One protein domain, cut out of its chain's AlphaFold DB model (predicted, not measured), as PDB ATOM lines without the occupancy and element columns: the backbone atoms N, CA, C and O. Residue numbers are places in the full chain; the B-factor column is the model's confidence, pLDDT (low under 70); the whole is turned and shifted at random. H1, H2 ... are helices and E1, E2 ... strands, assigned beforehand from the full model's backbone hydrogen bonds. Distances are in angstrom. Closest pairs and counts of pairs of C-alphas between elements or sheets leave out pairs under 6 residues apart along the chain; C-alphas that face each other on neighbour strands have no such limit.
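What this domain is: This is residues 7 to 138 of the 147 residues of an uncharacterized protein of Mesorhizobium sp (UniProt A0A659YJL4). Four short strands, E6, E5, E11 and E10, stand side by side in a row, with H1 over one face at its E6 and E5 end and the three-strand sheet E4 E3 E7 set off beyond the other face. A two-strand ribbon, E1 running on into E2 beside E8 running on into E9, makes one side of the body, H2 lies past the far end of E5, and residues 124 to 138, of which 130 to 136 belong to H3, stick out as a tail. The printed part has 132 residues with eleven named strands followed by three named helices. The class is mixed, helices and strands, with 60 residues, under half, in named elements; neighbour strands are antiparallel. The whole is compact by its radius of gyration of the C-alphas, 16.0 A, yet elongated, spanning 54 by 34 by 29 A.

Where its parts are: The largest sheet has E4 at residues 23 to 25, E3 at 18 to 20 and E7 at 47 to 49. E5 is residues 30 to 32, E6 38 to 40, E10 69 to 71 and E11 76 to 78. E1 is residues 7 to 9, from C-alpha 7 at (273.422, 277.091, 252.497), E2 12 to 14, E8 58 to 60 and E9 63 to 65. H1, residues 91 to 98, is 10.7 A long; H2, residues 102 to 113, is 16.2 A; H3, residues 130 to 136, is 9.8 A and ends with C-alpha 136 at (250.248, 272.172, 249.381).

How they stand to each other: In the sheet E4 E3 E7, N 18 and O 25 are 2.8 A apart, and N 19 and O 48 2.7 A, within hydrogen-bond range. E3 and E4 form a hairpin. So do E5 and E6, with N 31 and O 39 at 2.9 A, and E10 and E11, with N 70 and O 77 at 2.8 A. The closest C-alphas of E5 and E11, those of Val 31 and Ser 77, are 4.2 A apart. Between the antiparallel neighbour strands E2 and E8, N 58 and O 14 are 2.8 A apart, and between the antiparallel neighbour strands E1 and E9, N 7 and O 64 are 2.8 A apart, both within hydrogen-bond range. The closest C-alphas of E6 and H1 are those of Phe 38 and Leu 98, 6.8 A; those of E5 and H2 are Phe 32 and Leu 108, 7.9 A. H1 and H2 are only just apart, at 8.3 A. Every O i to N i+4 pair is within hydrogen-bond range in H1 and H2, but 2 of 3 in H3.

The domain as a whole: The C-alphas farthest apart, those of Arg 54 and Gly 138, are 56.5 A from each other. The printed part has no cut. The links E11 to H1 and H2 to H3 are long, with 12 and 16 residues. Residues 114 to 138 have pLDDT under 70.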
ATOM      1  N   ILE A   7     272.430 278.179 252.535       86.62
ATOM      2  CA  ILE A   7     273.422 277.091 252.497       86.62
ATOM      3  C   ILE A   7     274.859 277.603 252.542       86.62
ATOM      4  O   ILE A   7     275.788 276.823 252.735       86.62
ATOM      5  N   GLY A   8     275.047 278.913 252.395       83.69
ATOM      6  CA  GLY A   8     276.354 279.544 252.454       83.69
ATOM      7  C   GLY A   8     276.266 281.009 252.855       83.69
ATOM      8  O   GLY A   8     275.276 281.691 252.586       83.69
ATOM      9  N   ARG A   9     277.335 281.483 253.494       92.00
ATOM     10  CA  ARG A   9     277.587 282.891 253.786       92.00
ATOM     11  C   ARG A   9     279.039 283.192 253.451       92.00
ATOM     12  O   ARG A   9     279.925 282.458 253.886       92.00
ATOM     13  N   GLY A  10     279.257 284.275 252.721       86.94
ATOM     14  CA  GLY A  10     280.579 284.831 252.477       86.94
ATOM     15  C   GLY A  10     280.798 286.149 253.210       86.94
ATOM     16  O   GLY A  10     279.929 286.656 253.926       86.94
ATOM     17  N   GLU A  11     281.975 286.710 252.977       92.75
ATOM     18  CA  GLU A  11     282.359 288.060 253.362       92.75
ATOM     19  C   GLU A  11     283.106 288.675 252.178       92.75
ATOM     20  O   GLU A  11     283.997 288.039 251.610       92.75
ATOM     21  N   ALA A  12     282.704 289.873 251.766       89.25
ATOM     22  CA  ALA A  12     283.295 290.575 250.633       89.25
ATOM     23  C   ALA A  12     283.346 292.079 250.906       89.25
ATOM     24  O   ALA A  12     282.561 292.603 251.696       89.25
ATOM     25  N   LEU A  13     284.259 292.776 250.234       93.56
ATOM     26  CA  LEU A  13     284.280 294.235 250.215       93.56
ATOM     27  C   LEU A  13     283.422 294.740 249.053       93.56
ATOM     28  O   LEU A  13     283.461 294.167 247.964       93.56
ATOM     29  N   SER A  14     282.675 295.814 249.291       92.69
ATOM     30  CA  SER A  14     281.927 296.543 248.267       92.69
ATOM     31  C   SER A  14     282.205 298.036 248.380       92.69
ATOM     32  O   SER A  14     282.225 298.581 249.483       92.69
ATOM     33  N   ASP A  15     282.396 298.692 247.246       95.06
ATOM     34  CA  ASP A  15     282.421 300.149 247.077       95.06
ATOM     35  C   ASP A  15     281.067 300.688 246.579       95.06
ATOM     36  O   ASP A  15     280.887 301.892 246.402       95.06
ATOM     37  N   ASN A  16     280.095 299.796 246.380       94.69
ATOM     38  CA  ASN A  16     278.763 300.109 245.897       94.69
ATOM     39  C   ASN A  16     277.714 299.657 246.923       94.69
ATOM     40  O   ASN A  16     277.475 298.456 247.093       94.69
ATOM     41  N   ALA A  17     277.084 300.609 247.612       94.69
ATOM     42  CA  ALA A  17     276.068 300.344 248.623       94.69
ATOM     43  C   ALA A  17     274.958 301.399 248.608       94.69
ATOM     44  O   ALA A  17     275.196 302.590 248.412       94.69
ATOM     45  N   PHE A  18     273.741 300.944 248.882       95.88
ATOM     46  CA  PHE A  18     272.527 301.746 248.906       95.88
ATOM     47  C   PHE A  18     271.689 301.405 250.139       95.88
ATOM     48  O   PHE A  18     271.661 300.264 250.606       95.88
ATOM     49  N   ARG A  19     270.964 302.398 250.658       94.44
ATOM     50  CA  ARG A  19     269.840 302.188 251.566       94.44
ATOM     51  C   ARG A  19     268.616 301.832 250.736       94.44
ATOM     52  O   ARG A  19     268.129 302.658 249.974       94.44
ATOM     53  N   TYR A  20     268.096 300.627 250.921       90.19
ATOM     54  CA  TYR A  20     266.892 300.148 250.252       90.19
ATOM     55  C   TYR A  20     265.955 299.509 251.276       90.19
ATOM     56  O   TYR A  20     266.333 298.574 251.982       90.19
ATOM     57  N   LYS A  21     264.737 300.054 251.402       87.19
ATOM     58  CA  LYS A  21     263.688 299.558 252.319       87.19
ATOM     59  C   LYS A  21     264.203 299.244 253.741       87.19
ATOM     60  O   LYS A  21     263.896 298.201 254.323       87.19
ATOM     61  N   GLY A  22     265.004 300.163 254.290       84.81
ATOM     62  CA  GLY A  22     265.555 300.098 255.649       84.81
ATOM     63  C   GLY A  22     266.807 299.230 255.821       84.81
ATOM     64  O   GLY A  22     267.289 299.098 256.944       84.81
ATOM     65  N   GLN A  23     267.348 298.655 254.745       88.25
ATOM     66  CA  GLN A  23     268.555 297.825 254.766       88.25
ATOM     67  C   GLN A  23     269.683 298.456 253.951       88.25
ATOM     68  O   GLN A  23     269.428 299.280 253.077       88.25
ATOM     69  N   ILE A  24     270.924 298.065 254.244       91.62
ATOM     70  CA  ILE A  24     272.090 298.393 253.419       91.62
ATOM     71  C   ILE A  24     272.340 297.199 252.503       91.62
ATOM     72  O   ILE A  24     272.553 296.087 252.989       91.62
ATOM     73  N   VAL A  25     272.282 297.429 251.196       91.75
ATOM     74  CA  VAL A  25     272.393 296.402 250.154       91.75
ATOM     75  C   VAL A  25     273.333 296.918 249.064       91.75
ATOM     76  O   VAL A  25     273.450 298.128 248.874       91.75
ATOM     77  N   THR A  26     274.031 296.032 248.356       93.69
ATOM     78  CA  THR A  26     274.863 296.434 247.215       93.69
ATOM     79  C   THR A  26     274.006 296.938 246.054       93.69
ATOM     80  O   THR A  26     272.946 296.373 245.790       93.69
ATOM     81  N   GLY A  27     274.460 297.972 245.336       93.94
ATOM     82  CA  GLY A  27     273.700 298.565 244.222       93.94
ATOM     83  C   GLY A  27     273.394 297.573 243.098       93.94
ATOM     84  O   GLY A  27     272.273 297.522 242.596       93.94
ATOM     85  N   SER A  28     274.342 296.683 242.808       92.19
ATOM     86  CA  SER A  28     274.191 295.610 241.823       92.19
ATOM     87  C   SER A  28     273.290 294.452 242.272       92.19
ATOM     88  O   SER A  28     273.113 293.504 241.513       92.19
ATOM     89  N   HIS A  29     272.712 294.473 243.476       93.62
ATOM     90  CA  HIS A  29     271.846 293.382 243.934       93.62
ATOM     91  C   HIS A  29     270.503 293.396 243.205       93.62
ATOM     92  O   HIS A  29     269.926 294.465 243.015       93.62
ATOM     93  N   ALA A  30     269.980 292.234 242.807       95.56
ATOM     94  CA  ALA A  30     268.676 292.163 242.150       95.56
ATOM     95  C   ALA A  30     267.538 292.101 243.182       95.56
ATOM     96  O   ALA A  30     267.504 291.223 244.047       95.56
ATOM     97  N   VAL A  31     266.576 293.013 243.064       94.62
ATOM     98  CA  VAL A  31     265.376 293.098 243.908       94.62
ATOM     99  C   VAL A  31     264.121 293.022 243.050       94.62
ATOM    100  O   VAL A  31     264.074 293.586 241.959       94.62
ATOM    101  N   PHE A  32     263.104 292.315 243.536       93.62
ATOM    102  CA  PHE A  32     261.815 292.222 242.856       93.62
ATOM    103  C   PHE A  32     260.974 293.464 243.166       93.62
ATOM    104  O   PHE A  32     260.766 293.810 244.335       93.62
ATOM    105  N   SER A  33     260.525 294.147 242.118       86.44
ATOM    106  CA  SER A  33     259.735 295.370 242.194       86.44
ATOM    107  C   SER A  33     258.234 295.084 242.206       86.44
ATOM    108  O   SER A  33     257.769 294.015 241.808       86.44
ATOM    109  N   ASP A  34     257.462 296.094 242.603       78.75
ATOM    110  CA  ASP A  34     255.996 296.048 242.574       78.75
ATOM    111  C   ASP A  34     255.445 296.002 241.131       78.75
ATOM    112  O   ASP A  34     254.291 295.648 240.908       78.75
ATOM    113  N   GLU A  35     256.285 296.299 240.134       84.94
ATOM    114  CA  GLU A  35     255.985 296.166 238.701       84.94
ATOM    115  C   GLU A  35     256.115 294.713 238.205       84.94
ATOM    116  O   GLU A  35     255.935 294.439 237.018       84.94
ATOM    117  N   GLY A  36     256.435 293.773 239.102       90.12
ATOM    118  CA  GLY A  36     256.489 292.345 238.803       90.12
ATOM    119  C   GLY A  36     257.784 291.896 238.128       90.12
ATOM    120  O   GLY A  36     257.773 290.920 237.376       90.12
ATOM    121  N   ARG A  37     258.895 292.619 238.329       94.94
ATOM    122  CA  ARG A  37     260.178 292.366 237.649       94.94
ATOM    123  C   ARG A  37     261.366 292.554 238.580       94.94
ATOM    124  O   ARG A  37     261.279 293.280 239.564       94.94
ATOM    125  N   PHE A  38     262.490 291.925 238.256       96.00
ATOM    126  CA  PHE A  38     263.754 292.195 238.935       96.00
ATOM    127  C   PHE A  38     264.442 293.426 238.346       96.00
ATOM    128  O   PHE A  38     264.575 293.534 237.125       96.00
ATOM    129  N   SER A  39     264.953 294.280 239.231       96.00
ATOM    130  CA  SER A  39     265.814 295.424 238.912       96.00
ATOM    131  C   SER A  39     267.027 295.437 239.839       96.00
ATOM    132  O   SER A  39     266.981 294.869 240.932       96.00
ATOM    133  N   ARG A  40     268.115 296.095 239.428       95.88
ATOM    134  CA  ARG A  40     269.250 296.357 240.322       95.88
ATOM    135  C   ARG A  40     268.842 297.415 241.343       95.88
ATOM    136  O   ARG A  40     268.094 298.327 241.000       95.88
ATOM    137  N   VAL A  41     269.302 297.301 242.591       95.44
ATOM    138  CA  VAL A  41     268.978 298.261 243.664       95.44
ATOM    139  C   VAL A  41     269.299 299.695 243.241       95.44
ATOM    140  O   VAL A  41     268.474 300.578 243.463       95.44
ATOM    141  N   GLU A  42     270.443 299.915 242.595       95.56
ATOM    142  CA  GLU A  42     270.874 301.238 242.117       95.56
ATOM    143  C   GLU A  42     269.938 301.867 241.071       95.56
ATOM    144  O   GLU A  42     269.860 303.090 240.982       95.56
ATOM    145  N   ASP A  43     269.164 301.045 240.358       94.81
ATOM    146  CA  ASP A  43     268.173 301.485 239.370       94.81
ATOM    147  C   ASP A  43     266.773 301.675 239.976       94.81
ATOM    148  O   ASP A  43     265.825 302.049 239.279       94.81
ATOM    149  N   THR A  44     266.587 301.394 241.271       92.06
ATOM    150  CA  THR A  44     265.272 301.515 241.912       92.06
ATOM    151  C   THR A  44     265.022 302.923 242.445       92.06
ATOM    152  O   THR A  44     265.819 303.480 243.194       92.06
ATOM    153  N   ALA A  45     263.842 303.479 242.152       86.06
ATOM    154  CA  ALA A  45     263.455 304.832 242.576       86.06
ATOM    155  C   ALA A  45     263.421 305.048 244.107       86.06
ATOM    156  O   ALA A  45     263.384 306.186 244.564       86.06
ATOM    157  N   GLY A  46     263.400 303.969 244.899       85.12
ATOM    158  CA  GLY A  46     263.380 304.003 246.366       85.12
ATOM    159  C   GLY A  46     264.716 303.659 247.034       85.12
ATOM    160  O   GLY A  46     264.730 303.440 248.246       85.12
ATOM    161  N   ALA A  47     265.802 303.541 246.267       94.31
ATOM    162  CA  ALA A  47     267.140 303.344 246.804       94.31
ATOM    163  C   ALA A  47     267.893 304.673 246.908       94.31
ATOM    164  O   ALA A  47     267.893 305.485 245.986       94.31
ATOM    165  N   GLU A  48     268.579 304.873 248.029       96.06
ATOM    166  CA  GLU A  48     269.423 306.046 248.262       96.06
ATOM    167  C   GLU A  48     270.886 305.611 248.387       96.06
ATOM    168  O   GLU A  48     271.151 304.651 249.115       96.06
ATOM    169  N   PRO A  49     271.853 306.285 247.740       95.31
ATOM    170  CA  PRO A  49     273.266 305.972 247.926       95.31
ATOM    171  C   PRO A  49     273.651 305.978 249.411       95.31
ATOM    172  O   PRO A  49     273.299 306.892 250.161       95.31
ATOM    173  N   PHE A  50     274.367 304.947 249.851       94.31
ATOM    174  CA  PHE A  50     274.880 304.864 251.213       94.31
ATOM    175  C   PHE A  50     276.277 305.486 251.275       94.31
ATOM    176  O   PHE A  50     277.136 305.173 250.456       94.31
ATOM    177  N   ASP A  51     276.521 306.352 252.262       92.38
ATOM    178  CA  ASP A  51     277.853 306.915 252.496       92.38
ATOM    179  C   ASP A  51     278.780 305.847 253.095       92.38
ATOM    180  O   ASP A  51     278.688 305.508 254.276       92.38
ATOM    181  N   ILE A  52     279.666 305.306 252.257       89.81
ATOM    182  CA  ILE A  52     280.661 304.285 252.616       89.81
ATOM    183  C   ILE A  52     281.861 304.909 253.364       89.81
ATOM    184  O   ILE A  52     282.722 304.210 253.898       89.81
ATOM    185  N   GLY A  53     281.897 306.237 253.491       87.94
ATOM    186  CA  GLY A  53     282.938 306.944 254.211       87.94
ATOM    187  C   GLY A  53     284.271 306.974 253.465       87.94
ATOM    188  O   GLY A  53     284.398 306.624 252.293       87.94
ATOM    189  N   ARG A  54     285.298 307.453 254.170       82.56
ATOM    190  CA  ARG A  54     286.578 307.864 253.575       82.56
ATOM    191  C   ARG A  54     287.380 306.724 252.943       82.56
ATOM    192  O   ARG A  54     288.124 306.982 252.001       82.56
ATOM    193  N   ASP A  55     287.247 305.510 253.466       85.88
ATOM    194  CA  ASP A  55     288.019 304.357 252.995       85.88
ATOM    195  C   ASP A  55     287.459 303.780 251.687       85.88
ATOM    196  O   ASP A  55     288.158 303.034 251.007       85.88
ATOM    197  N   GLY A  56     286.229 304.152 251.309       91.25
ATOM    198  CA  GLY A  56     285.609 303.764 250.041       91.25
ATOM    199  C   GLY A  56     285.142 302.309 249.967       91.25
ATOM    200  O   GLY A  56     284.692 301.890 248.909       91.25
ATOM    201  N   TRP A  57     285.212 301.550 251.067       94.50
ATOM    202  CA  TRP A  57     284.777 300.153 251.129       94.50
ATOM    203  C   TRP A  57     283.926 299.862 252.368       94.50
ATOM    204  O   TRP A  57     284.211 300.345 253.463       94.50
ATOM    205  N   ILE A  58     282.922 299.003 252.205       92.50
ATOM    206  CA  ILE A  58     282.138 298.397 253.283       92.50
ATOM    207  C   ILE A  58     282.190 296.872 253.170       92.50
ATOM    208  O   ILE A  58     282.167 296.311 252.074       92.50
ATOM    209  N   THR A  59     282.229 296.184 254.310       91.69
ATOM    210  CA  THR A  59     282.058 294.729 254.354       91.69
ATOM    211  C   THR A  59     280.592 294.358 254.142       91.69
ATOM    212  O   THR A  59     279.718 294.779 254.904       91.69
ATOM    213  N   VAL A  60     280.329 293.510 253.152       89.62
ATOM    214  CA  VAL A  60     279.018 292.917 252.871       89.62
ATOM    215  C   VAL A  60     279.051 291.405 253.076       89.62
ATOM    216  O   VAL A  60     280.097 290.760 252.983       89.62
ATOM    217  N   TYR A  61     277.882 290.832 253.355       90.31
ATOM    218  CA  TYR A  61     277.727 289.410 253.649       90.31
ATOM    219  C   TYR A  61     276.828 288.750 252.603       90.31
ATOM    220  O   TYR A  61     275.620 288.638 252.829       90.31
ATOM    221  N   PRO A  62     277.386 288.331 251.453       88.50
ATOM    222  CA  PRO A  62     276.624 287.599 250.454       88.50
ATOM    223  C   PRO A  62     276.111 286.284 251.046       88.50
ATOM    224  O   PRO A  62     276.839 285.571 251.746       88.50
ATOM    225  N   LEU A  63     274.853 285.968 250.756       88.56
ATOM    226  CA  LEU A  63     274.226 284.701 251.115       88.56
ATOM    227  C   LEU A  63     273.993 283.882 249.852       88.56
ATOM    228  O   LEU A  63     273.693 284.438 248.798       88.56
ATOM    229  N   VAL A  64     274.110 282.565 249.983       85.88
ATOM    230  CA  VAL A  64     273.734 281.604 248.944       85.88
ATOM    231  C   VAL A  64     272.591 280.765 249.483       85.88
ATOM    232  O   VAL A  64     272.651 280.269 250.615       85.88
ATOM    233  N   THR A  65     271.551 280.607 248.681       86.62
ATOM    234  CA  THR A  65     270.323 279.906 249.021       86.62
ATOM    235  C   THR A  65     270.028 278.803 248.009       86.62
ATOM    236  O   THR A  65     270.468 278.844 246.867       86.62
ATOM    237  N   THR A  66     269.252 277.796 248.407       81.56
ATOM    238  CA  THR A  66     268.899 276.667 247.524       81.56
ATOM    239  C   THR A  66     267.989 277.024 246.341       81.56
ATOM    240  O   THR A  66     267.718 276.143 245.535       81.56
ATOM    241  N   ASN A  67     267.442 278.244 246.271       84.25
ATOM    242  CA  ASN A  67     266.490 278.654 245.226       84.25
ATOM    243  C   ASN A  67     266.796 280.048 244.654       84.25
ATOM    244  O   ASN A  67     265.903 280.699 244.119       84.25
ATOM    245  N   HIS A  68     268.026 280.535 244.832       90.06
ATOM    246  CA  HIS A  68     268.474 281.851 244.358       90.06
ATOM    247  C   HIS A  68     267.629 283.041 244.831       90.06
ATOM    248  O   HIS A  68     267.628 284.095 244.202       90.06
ATOM    249  N   LEU A  69     266.877 282.875 245.924       89.50
ATOM    250  CA  LEU A  69     265.866 283.826 246.378       89.50
ATOM    251  C   LEU A  69     265.910 284.010 247.890       89.50
ATOM    252  O   LEU A  69     265.795 283.063 248.676       89.50
ATOM    253  N   MET A  70     265.961 285.276 248.282       87.00
ATOM    254  CA  MET A  70     265.824 285.758 249.642       87.00
ATOM    255  C   MET A  70     264.490 286.481 249.795       87.00
ATOM    256  O   MET A  70     264.203 287.464 249.115       87.00
ATOM    257  N   VAL A  71     263.671 286.006 250.729       83.88
ATOM    258  CA  VAL A  71     262.385 286.621 251.061       83.88
ATOM    259  C   VAL A  71     262.511 287.289 252.422       83.88
ATOM    260  O   VAL A  71     262.619 286.621 253.451       83.88
ATOM    261  N   LEU A  72     262.524 288.617 252.428       78.12
ATOM    262  CA  LEU A  72     262.610 289.440 253.628       78.12
ATOM    263  C   LEU A  72     261.249 290.077 253.902       78.12
ATOM    264  O   LEU A  72     260.427 290.225 253.007       78.12
ATOM    265  N   ARG A  73     261.022 290.528 255.141       75.25
ATOM    266  CA  ARG A  73     259.776 291.218 255.532       75.25
ATOM    267  C   ARG A  73     259.487 292.502 254.753       75.25
ATOM    268  O   ARG A  73     258.418 293.054 254.928       75.25
ATOM    269  N   THR A  74     260.446 293.035 254.004       78.62
ATOM    270  CA  THR A  74     260.285 294.305 253.286       78.62
ATOM    271  C   THR A  74     260.393 294.149 251.773       78.62
ATOM    272  O   THR A  74     259.911 295.002 251.031       78.62
ATOM    273  N   HIS A  75     261.044 293.090 251.294       86.62
ATOM    274  CA  HIS A  75     261.288 292.876 249.873       86.62
ATOM    275  C   HIS A  75     261.699 291.438 249.579       86.62
ATOM    276  O   HIS A  75     262.077 290.679 250.472       86.62
ATOM    277  N   ILE A  76     261.663 291.100 248.297       90.19
ATOM    278  CA  ILE A  76     262.254 289.885 247.750       90.19
ATOM    279  C   ILE A  76     263.500 290.300 246.980       90.19
ATOM    280  O   ILE A  76     263.484 291.293 246.248       90.19
ATOM    281  N   SER A  77     264.574 289.543 247.139       91.81
ATOM    282  CA  SER A  77     265.799 289.712 246.374       91.81
ATOM    283  C   SER A  77     266.287 288.380 245.832       91.81
ATOM    284  O   SER A  77     265.975 287.322 246.381       91.81
ATOM    285  N   ALA A  78     267.037 288.430 244.736       93.00
ATOM    286  CA  ALA A  78     267.876 287.303 244.367       93.00
ATOM    287  C   ALA A  78     268.993 287.145 245.416       93.00
ATOM    288  O   ALA A  78     269.237 288.064 246.195       93.00
ATOM    289  N   ASP A  79     269.651 285.996 245.497       88.75
ATOM    290  CA  ASP A  79     270.821 285.839 246.369       88.75
ATOM    291  C   ASP A  79     272.138 286.129 245.619       88.75
ATOM    292  O   ASP A  79     272.116 286.727 244.546       88.75
ATOM    293  N   PHE A  80     273.291 285.754 246.184       84.88
ATOM    294  CA  PHE A  80     274.589 285.966 245.531       84.88
ATOM    295  C   PHE A  80     274.739 285.221 244.200       84.88
ATOM    296  O   PHE A  80     275.387 285.732 243.287       84.88
ATOM    297  N   ALA A  81     274.192 284.007 244.106       84.75
ATOM    298  CA  ALA A  81     274.299 283.218 242.897       84.75
ATOM    299  C   ALA A  81     273.298 283.691 241.841       84.75
ATOM    300  O   ALA A  81     273.634 283.547 240.685       84.75
ATOM    301  N   GLU A  82     272.165 284.320 242.176       86.00
ATOM    302  CA  GLU A  82     271.115 284.841 241.263       86.00
ATOM    303  C   GLU A  82     270.455 283.798 240.328       86.00
ATOM    304  O   GLU A  82     269.232 283.765 240.193       86.00
ATOM    305  N   THR A  83     271.247 282.951 239.682       86.44
ATOM    306  CA  THR A  83     270.905 281.904 238.724       86.44
ATOM    307  C   THR A  83     271.849 280.712 238.919       86.44
ATOM    308  O   THR A  83     272.902 280.813 239.557       86.44
ATOM    309  N   ASP A  84     271.523 279.569 238.313       85.81
ATOM    310  CA  ASP A  84     272.388 278.380 238.345       85.81
ATOM    311  C   ASP A  84     273.684 278.541 237.526       85.81
ATOM    312  O   ASP A  84     274.584 277.705 237.618       85.81
ATOM    313  N   THR A  85     273.795 279.600 236.714       83.94
ATOM    314  CA  THR A  85     274.892 279.789 235.745       83.94
ATOM    315  C   THR A  85     275.656 281.104 235.927       83.94
ATOM    316  O   THR A  85     276.430 281.514 235.062       83.94
ATOM    317  N   SER A  86     275.503 281.756 237.078       80.25
ATOM    318  CA  SER A  86     276.017 283.107 237.332       80.25
ATOM    319  C   SER A  86     277.517 283.310 237.218       80.25
ATOM    320  O   SER A  86     277.950 284.427 236.937       80.25
ATOM    321  N   VAL A  87     278.311 282.259 237.424       76.81
ATOM    322  CA  VAL A  87     279.780 282.331 237.405       76.81
ATOM    323  C   VAL A  87     280.310 282.805 236.045       76.81
ATOM    324  O   VAL A  87     281.321 283.503 236.004       76.81
ATOM    325  N   ASP A  88     279.591 282.510 234.957       84.62
ATOM    326  CA  ASP A  88     279.987 282.856 233.586       84.62
ATOM    327  C   ASP A  88     279.170 284.021 232.993       84.62
ATOM    328  O   ASP A  88     279.321 284.361 231.818       84.62
ATOM    329  N   GLN A  89     278.298 284.645 233.793       87.19
ATOM    330  CA  GLN A  89     277.347 285.646 233.321       87.19
ATOM    331  C   GLN A  89     277.675 287.062 233.804       87.19
ATOM    332  O   GLN A  89     277.873 287.346 234.993       87.19
ATOM    333  N   LEU A  90     277.610 288.007 232.867       89.81
ATOM    334  CA  LEU A  90     277.584 289.432 233.174       89.81
ATOM    335  C   LEU A  90     276.334 289.785 234.004       89.81
ATOM    336  O   LEU A  90     275.315 289.094 233.902       89.81
ATOM    337  N   PRO A  91     276.363 290.873 234.797       87.94
ATOM    338  CA  PRO A  91     275.202 291.309 235.577       87.94
ATOM    339  C   PRO A  91     273.912 291.421 234.747       87.94
ATOM    340  O   PRO A  91     272.875 290.898 235.146       87.94
ATOM    341  N   ASP A  92     273.961 292.010 233.554       90.50
ATOM    342  CA  ASP A  92     272.758 292.163 232.721       90.50
ATOM    343  C   ASP A  92     272.220 290.827 232.196       90.50
ATOM    344  O   ASP A  92     271.012 290.670 232.020       90.50
ATOM    345  N   GLN A  93     273.093 289.837 231.987       93.25
ATOM    346  CA  GLN A  93     272.685 288.495 231.564       93.25
ATOM    347  C   GLN A  93     271.937 287.777 232.690       93.25
ATOM    348  O   GLN A  93     270.849 287.257 232.448       93.25
ATOM    349  N   ARG A  94     272.456 287.842 233.925       93.19
ATOM    350  CA  ARG A  94     271.770 287.321 235.121       93.19
ATOM    351  C   ARG A  94     270.411 287.982 235.330       93.19
ATOM    352  O   ARG A  94     269.416 287.301 235.556       93.19
ATOM    353  N   LEU A  95     270.351 289.310 235.198       94.62
ATOM    354  CA  LEU A  95     269.102 290.061 235.343       94.62
ATOM    355  C   LEU A  95     268.094 289.708 234.240       94.62
ATOM    356  O   LEU A  95     266.893 289.629 234.496       94.62
ATOM    357  N   GLY A  96     268.582 289.500 233.016       94.94
ATOM    358  CA  GLY A  96     267.787 289.030 231.889       94.94
ATOM    359  C   GLY A  96     267.198 287.642 232.133       94.94
ATOM    360  O   GLY A  96     266.010 287.449 231.892       94.94
ATOM    361  N   GLU A  97     267.989 286.706 232.661       94.00
ATOM    362  CA  GLU A  97     267.541 285.350 233.001       94.00
ATOM    363  C   GLU A  97     266.514 285.350 234.139       94.00
ATOM    364  O   GLU A  97     265.441 284.764 233.990       94.00
ATOM    365  N   LEU A  98     266.774 286.091 235.223       93.62
ATOM    366  CA  LEU A  98     265.811 286.295 236.311       93.62
ATOM    367  C   LEU A  98     264.460 286.806 235.792       93.62
ATOM    368  O   LEU A  98     263.407 286.371 236.249       93.62
ATOM    369  N   ASN A  99     264.491 287.725 234.824       95.69
ATOM    370  CA  ASN A  99     263.294 288.296 234.214       95.69
ATOM    371  C   ASN A  99     262.694 287.448 233.074       95.69
ATOM    372  O   ASN A  99     261.636 287.805 232.551       95.69
ATOM    373  N   ALA A 100     263.352 286.364 232.658       94.94
ATOM    374  CA  ALA A 100     262.844 285.437 231.649       94.94
ATOM    375  C   ALA A 100     261.998 284.307 232.265       94.94
ATOM    376  O   ALA A 100     261.143 283.749 231.575       94.94
ATOM    377  N   ASP A 101     262.196 284.001 233.552       91.06
ATOM    378  CA  ASP A 101     261.440 282.992 234.305       91.06
ATOM    379  C   ASP A 101     260.031 283.504 234.672       91.06
ATOM    380  O   ASP A 101     259.781 284.000 235.771       91.06
ATOM    381  N   ARG A 102     259.098 283.421 233.715       89.88
ATOM    382  CA  ARG A 102     257.725 283.937 233.868       89.88
ATOM    383  C   ARG A 102     256.970 283.298 235.028       89.88
ATOM    384  O   ARG A 102     256.315 284.022 235.770       89.88
ATOM    385  N   ASP A 103     257.104 281.989 235.206       85.50
ATOM    386  CA  ASP A 103     256.405 281.252 236.260       85.50
ATOM    387  C   ASP A 103     256.858 281.744 237.642       85.50
ATOM    388  O   ASP A 103     256.040 281.979 238.537       85.50
ATOM    389  N   ARG A 104     258.166 281.988 237.807       86.94
ATOM    390  CA  ARG A 104     258.704 282.617 239.015       86.94
ATOM    391  C   ARG A 104     258.153 284.023 239.200       86.94
ATOM    392  O   ARG A 104     257.685 284.325 240.294       86.94
ATOM    393  N   LEU A 105     258.187 284.876 238.174       90.31
ATOM    394  CA  LEU A 105     257.699 286.257 238.286       90.31
ATOM    395  C   LEU A 105     256.215 286.316 238.675       90.31
ATOM    396  O   LEU A 105     255.857 287.086 239.564       90.31
ATOM    397  N   GLU A 106     255.365 285.481 238.070       87.56
ATOM    398  CA  GLU A 106     253.940 285.382 238.411       87.56
ATOM    399  C   GLU A 106     253.741 284.952 239.868       87.56
ATOM    400  O   GLU A 106     252.933 285.532 240.597       87.56
ATOM    401  N   CYS A 107     254.535 283.987 240.329       84.19
ATOM    402  CA  CYS A 107     254.470 283.516 241.704       84.19
ATOM    403  C   CYS A 107     254.916 284.585 242.719       84.19
ATOM    404  O   CYS A 107     254.281 284.771 243.760       84.19
ATOM    405  N   LEU A 108     255.984 285.327 242.412       86.62
ATOM    406  CA  LEU A 108     256.454 286.433 243.250       86.62
ATOM    407  C   LEU A 108     255.451 287.594 243.265       86.62
ATOM    408  O   LEU A 108     255.182 288.146 244.333       86.62
ATOM    409  N   ALA A 109     254.850 287.924 242.119       85.56
ATOM    410  CA  ALA A 109     253.792 288.927 242.024       85.56
ATOM    411  C   ALA A 109     252.576 288.544 242.878       85.56
ATOM    412  O   ALA A 109     252.042 289.387 243.601       85.56
ATOM    413  N   TRP A 110     252.188 287.264 242.870       81.69
ATOM    414  CA  TRP A 110     251.134 286.756 243.745       81.69
ATOM    415  C   TRP A 110     251.486 286.941 245.231       81.69
ATOM    416  O   TRP A 110     250.707 287.559 245.955       81.69
ATOM    417  N   ILE A 111     252.681 286.527 245.678       76.69
ATOM    418  CA  ILE A 111     253.131 286.712 247.078       76.69
ATOM    419  C   ILE A 111     253.062 288.182 247.514       76.69
ATOM    420  O   ILE A 111     252.650 288.488 248.638       76.69
ATOM    421  N   VAL A 112     253.501 289.086 246.637       78.69
ATOM    422  CA  VAL A 112     253.456 290.532 246.870       78.69
ATOM    423  C   VAL A 112     252.008 291.015 246.996       78.69
ATOM    424  O   VAL A 112     251.695 291.740 247.942       78.69
ATOM    425  N   SER A 113     251.122 290.575 246.098       75.00
ATOM    426  CA  SER A 113     249.710 290.978 246.063       75.00
ATOM    427  C   SER A 113     248.895 290.505 247.273       75.00
ATOM    428  O   SER A 113     248.030 291.234 247.749       75.00
ATOM    429  N   GLU A 114     249.222 289.337 247.832       67.12
ATOM    430  CA  GLU A 114     248.562 288.772 249.018       67.12
ATOM    431  C   GLU A 114     249.007 289.454 250.329       67.12
ATOM    432  O   GLU A 114     248.666 289.007 251.423       67.12
ATOM    433  N   GLY A 115     249.833 290.507 250.259       56.19
ATOM    434  CA  GLY A 115     250.284 291.264 251.431       56.19
ATOM    435  C   GLY A 115     251.190 290.473 252.381       56.19
ATOM    436  O   GLY A 115     251.517 290.955 253.463       56.19
ATOM    437  N   THR A 116     251.659 289.284 251.983       57.03
ATOM    438  CA  THR A 116     252.475 288.397 252.837       57.03
ATOM    439  C   THR A 116     253.840 289.019 253.179       57.03
ATOM    440  O   THR A 116     254.452 288.683 254.194       57.03
ATOM    441  N   ILE A 117     254.306 289.959 252.353       53.09
ATOM    442  CA  ILE A 117     255.569 290.696 252.526       53.09
ATOM    443  C   ILE A 117     255.326 292.189 252.803       53.09
ATOM    444  O   ILE A 117     256.221 292.885 253.264       53.09
ATOM    445  N   PHE A 118     254.107 292.692 252.606       50.34
ATOM    446  CA  PHE A 118     253.770 294.104 252.790       50.34
ATOM    447  C   PHE A 118     252.663 294.262 253.834       50.34
ATOM    448  O   PHE A 118     251.535 294.628 253.524       50.34
ATOM    449  N   GLY A 119     252.995 293.982 255.095       40.09
ATOM    450  CA  GLY A 119     252.102 294.205 256.229       40.09
ATOM    451  C   GLY A 119     252.854 294.788 257.421       40.09
ATOM    452  O   GLY A 119     253.851 294.224 257.866       40.09
ATOM    453  N   ASN A 120     252.355 295.904 257.962       38.34
ATOM    454  CA  ASN A 120     252.794 296.472 259.246       38.34
ATOM    455  C   ASN A 120     252.342 295.632 260.458       38.34
ATOM    456  O   ASN A 120     252.653 295.986 261.595       38.34
ATOM    457  N   ASP A 121     251.633 294.525 260.235       34.75
ATOM    458  CA  ASP A 121     251.207 293.642 261.308       34.75
ATOM    459  C   ASP A 121     252.308 292.631 261.664       34.75
ATOM    460  O   ASP A 121     252.939 292.026 260.786       34.75
ATOM    461  N   PRO A 122     252.569 292.409 262.964       33.72
ATOM    462  CA  PRO A 122     253.532 291.413 263.388       33.72
ATOM    463  C   PRO A 122     253.047 290.028 262.950       33.72
ATOM    464  O   PRO A 122     252.160 289.451 263.574       33.72
ATOM    465  N   VAL A 123     253.672 289.457 261.910       40.44
ATOM    466  CA  VAL A 123     253.634 288.001 261.683       40.44
ATOM    467  C   VAL A 123     253.942 287.341 263.033       40.44
ATOM    468  O   VAL A 123     255.028 287.619 263.569       40.44
ATOM    469  N   PRO A 124     253.022 286.536 263.602       33.34
ATOM    470  CA  PRO A 124     253.161 286.009 264.946       33.34
ATOM    471  C   PRO A 124     254.521 285.345 265.097       33.34
ATOM    472  O   PRO A 124     254.915 284.495 264.295       33.34
ATOM    473  N   ALA A 125     255.263 285.762 266.120       34.47
ATOM    474  CA  ALA A 125     256.533 285.163 266.487       34.47
ATOM    475  C   ALA A 125     256.278 283.776 267.090       34.47
ATOM    476  O   ALA A 125     256.336 283.605 268.302       34.47
ATOM    477  N   ARG A 126     255.916 282.811 266.241       32.84
ATOM    478  CA  ARG A 126     256.037 281.356 266.393       32.84
ATOM    479  C   ARG A 126     255.257 280.720 265.259       32.84
ATOM    480  O   ARG A 126     254.072 280.980 265.082       32.84
ATOM    481  N   GLY A 127     255.975 279.929 264.474       37.38
ATOM    482  CA  GLY A 127     255.450 279.341 263.263       37.38
ATOM    483  C   GLY A 127     254.202 278.504 263.488       37.38
ATOM    484  O   GLY A 127     253.984 277.908 264.539       37.38
ATOM    485  N   SER A 128     253.467 278.343 262.405       34.62
ATOM    486  CA  SER A 128     253.091 276.996 262.043       34.62
ATOM    487  C   SER A 128     253.233 276.862 260.534       34.62
ATOM    488  O   SER A 128     252.563 277.520 259.745       34.62
ATOM    489  N   LEU A 129     254.161 275.991 260.150       39.50
ATOM    490  CA  LEU A 129     254.256 275.377 258.831       39.50
ATOM    491  C   LEU A 129     252.899 274.794 258.365       39.50
ATOM    492  O   LEU A 129     252.744 274.529 257.180       39.50
ATOM    493  N   SER A 130     251.925 274.604 259.268       39.38
ATOM    494  CA  SER A 130     250.649 273.937 259.007       39.38
ATOM    495  C   SER A 130     249.747 274.686 258.030       39.38
ATOM    496  O   SER A 130     249.154 274.042 257.176       39.38
ATOM    497  N   ALA A 131     249.697 276.021 258.065       36.59
ATOM    498  CA  ALA A 131     248.855 276.781 257.131       36.59
ATOM    499  C   ALA A 131     249.372 276.704 255.680       36.59
ATOM    500  O   ALA A 131     248.593 276.695 254.731       36.59
ATOM    501  N   TYR A 132     250.693 276.593 255.502       36.28
ATOM    502  CA  TYR A 132     251.311 276.426 254.183       36.28
ATOM    503  C   TYR A 132     251.306 274.955 253.734       36.28
ATOM    504  O   TYR A 132     251.198 274.665 252.548       36.28
ATOM    505  N   GLN A 133     251.377 274.008 254.676       38.66
ATOM    506  CA  GLN A 133     251.232 272.578 254.398       38.66
ATOM    507  C   GLN A 133     249.806 272.210 253.979       38.66
ATOM    508  O   GLN A 133     249.665 271.376 253.097       38.66
ATOM    509  N   GLU A 134     248.764 272.841 254.527       37.56
ATOM    510  CA  GLU A 134     247.376 272.622 254.086       37.56
ATOM    511  C   GLU A 134     247.126 273.119 252.655       37.56
ATOM    512  O   GLU A 134     246.385 272.478 251.913       37.56
ATOM    513  N   LEU A 135     247.805 274.191 252.228       36.06
ATOM    514  CA  LEU A 135     247.714 274.706 250.858       36.06
ATOM    515  C   LEU A 135     248.393 273.781 249.828       36.06
ATOM    516  O   LEU A 135     247.969 273.710 248.679       36.06
ATOM    517  N   VAL A 136     249.446 273.065 250.242       39.59
ATOM    518  CA  VAL A 136     250.248 272.172 249.381       39.59
ATOM    519  C   VAL A 136     249.797 270.702 249.488       39.59
ATOM    520  O   VAL A 136     250.019 269.917 248.573       39.59
ATOM    521  N   ALA A 137     249.104 270.312 250.562       37.88
ATOM    522  CA  ALA A 137     248.604 268.949 250.786       37.88
ATOM    523  C   ALA A 137     247.414 268.545 249.889       37.88
ATOM    524  O   ALA A 137     246.964 267.401 249.970       37.88
ATOM    525  N   GLY A 138     246.918 269.442 249.029       35.97
ATOM    526  CA  GLY A 138     245.882 269.132 248.039       35.97
ATOM    527  C   GLY A 138     246.334 268.159 246.946       35.97
ATOM    528  O   GLY A 138     245.504 267.425 246.413       35.97
TER     529      GLY A 138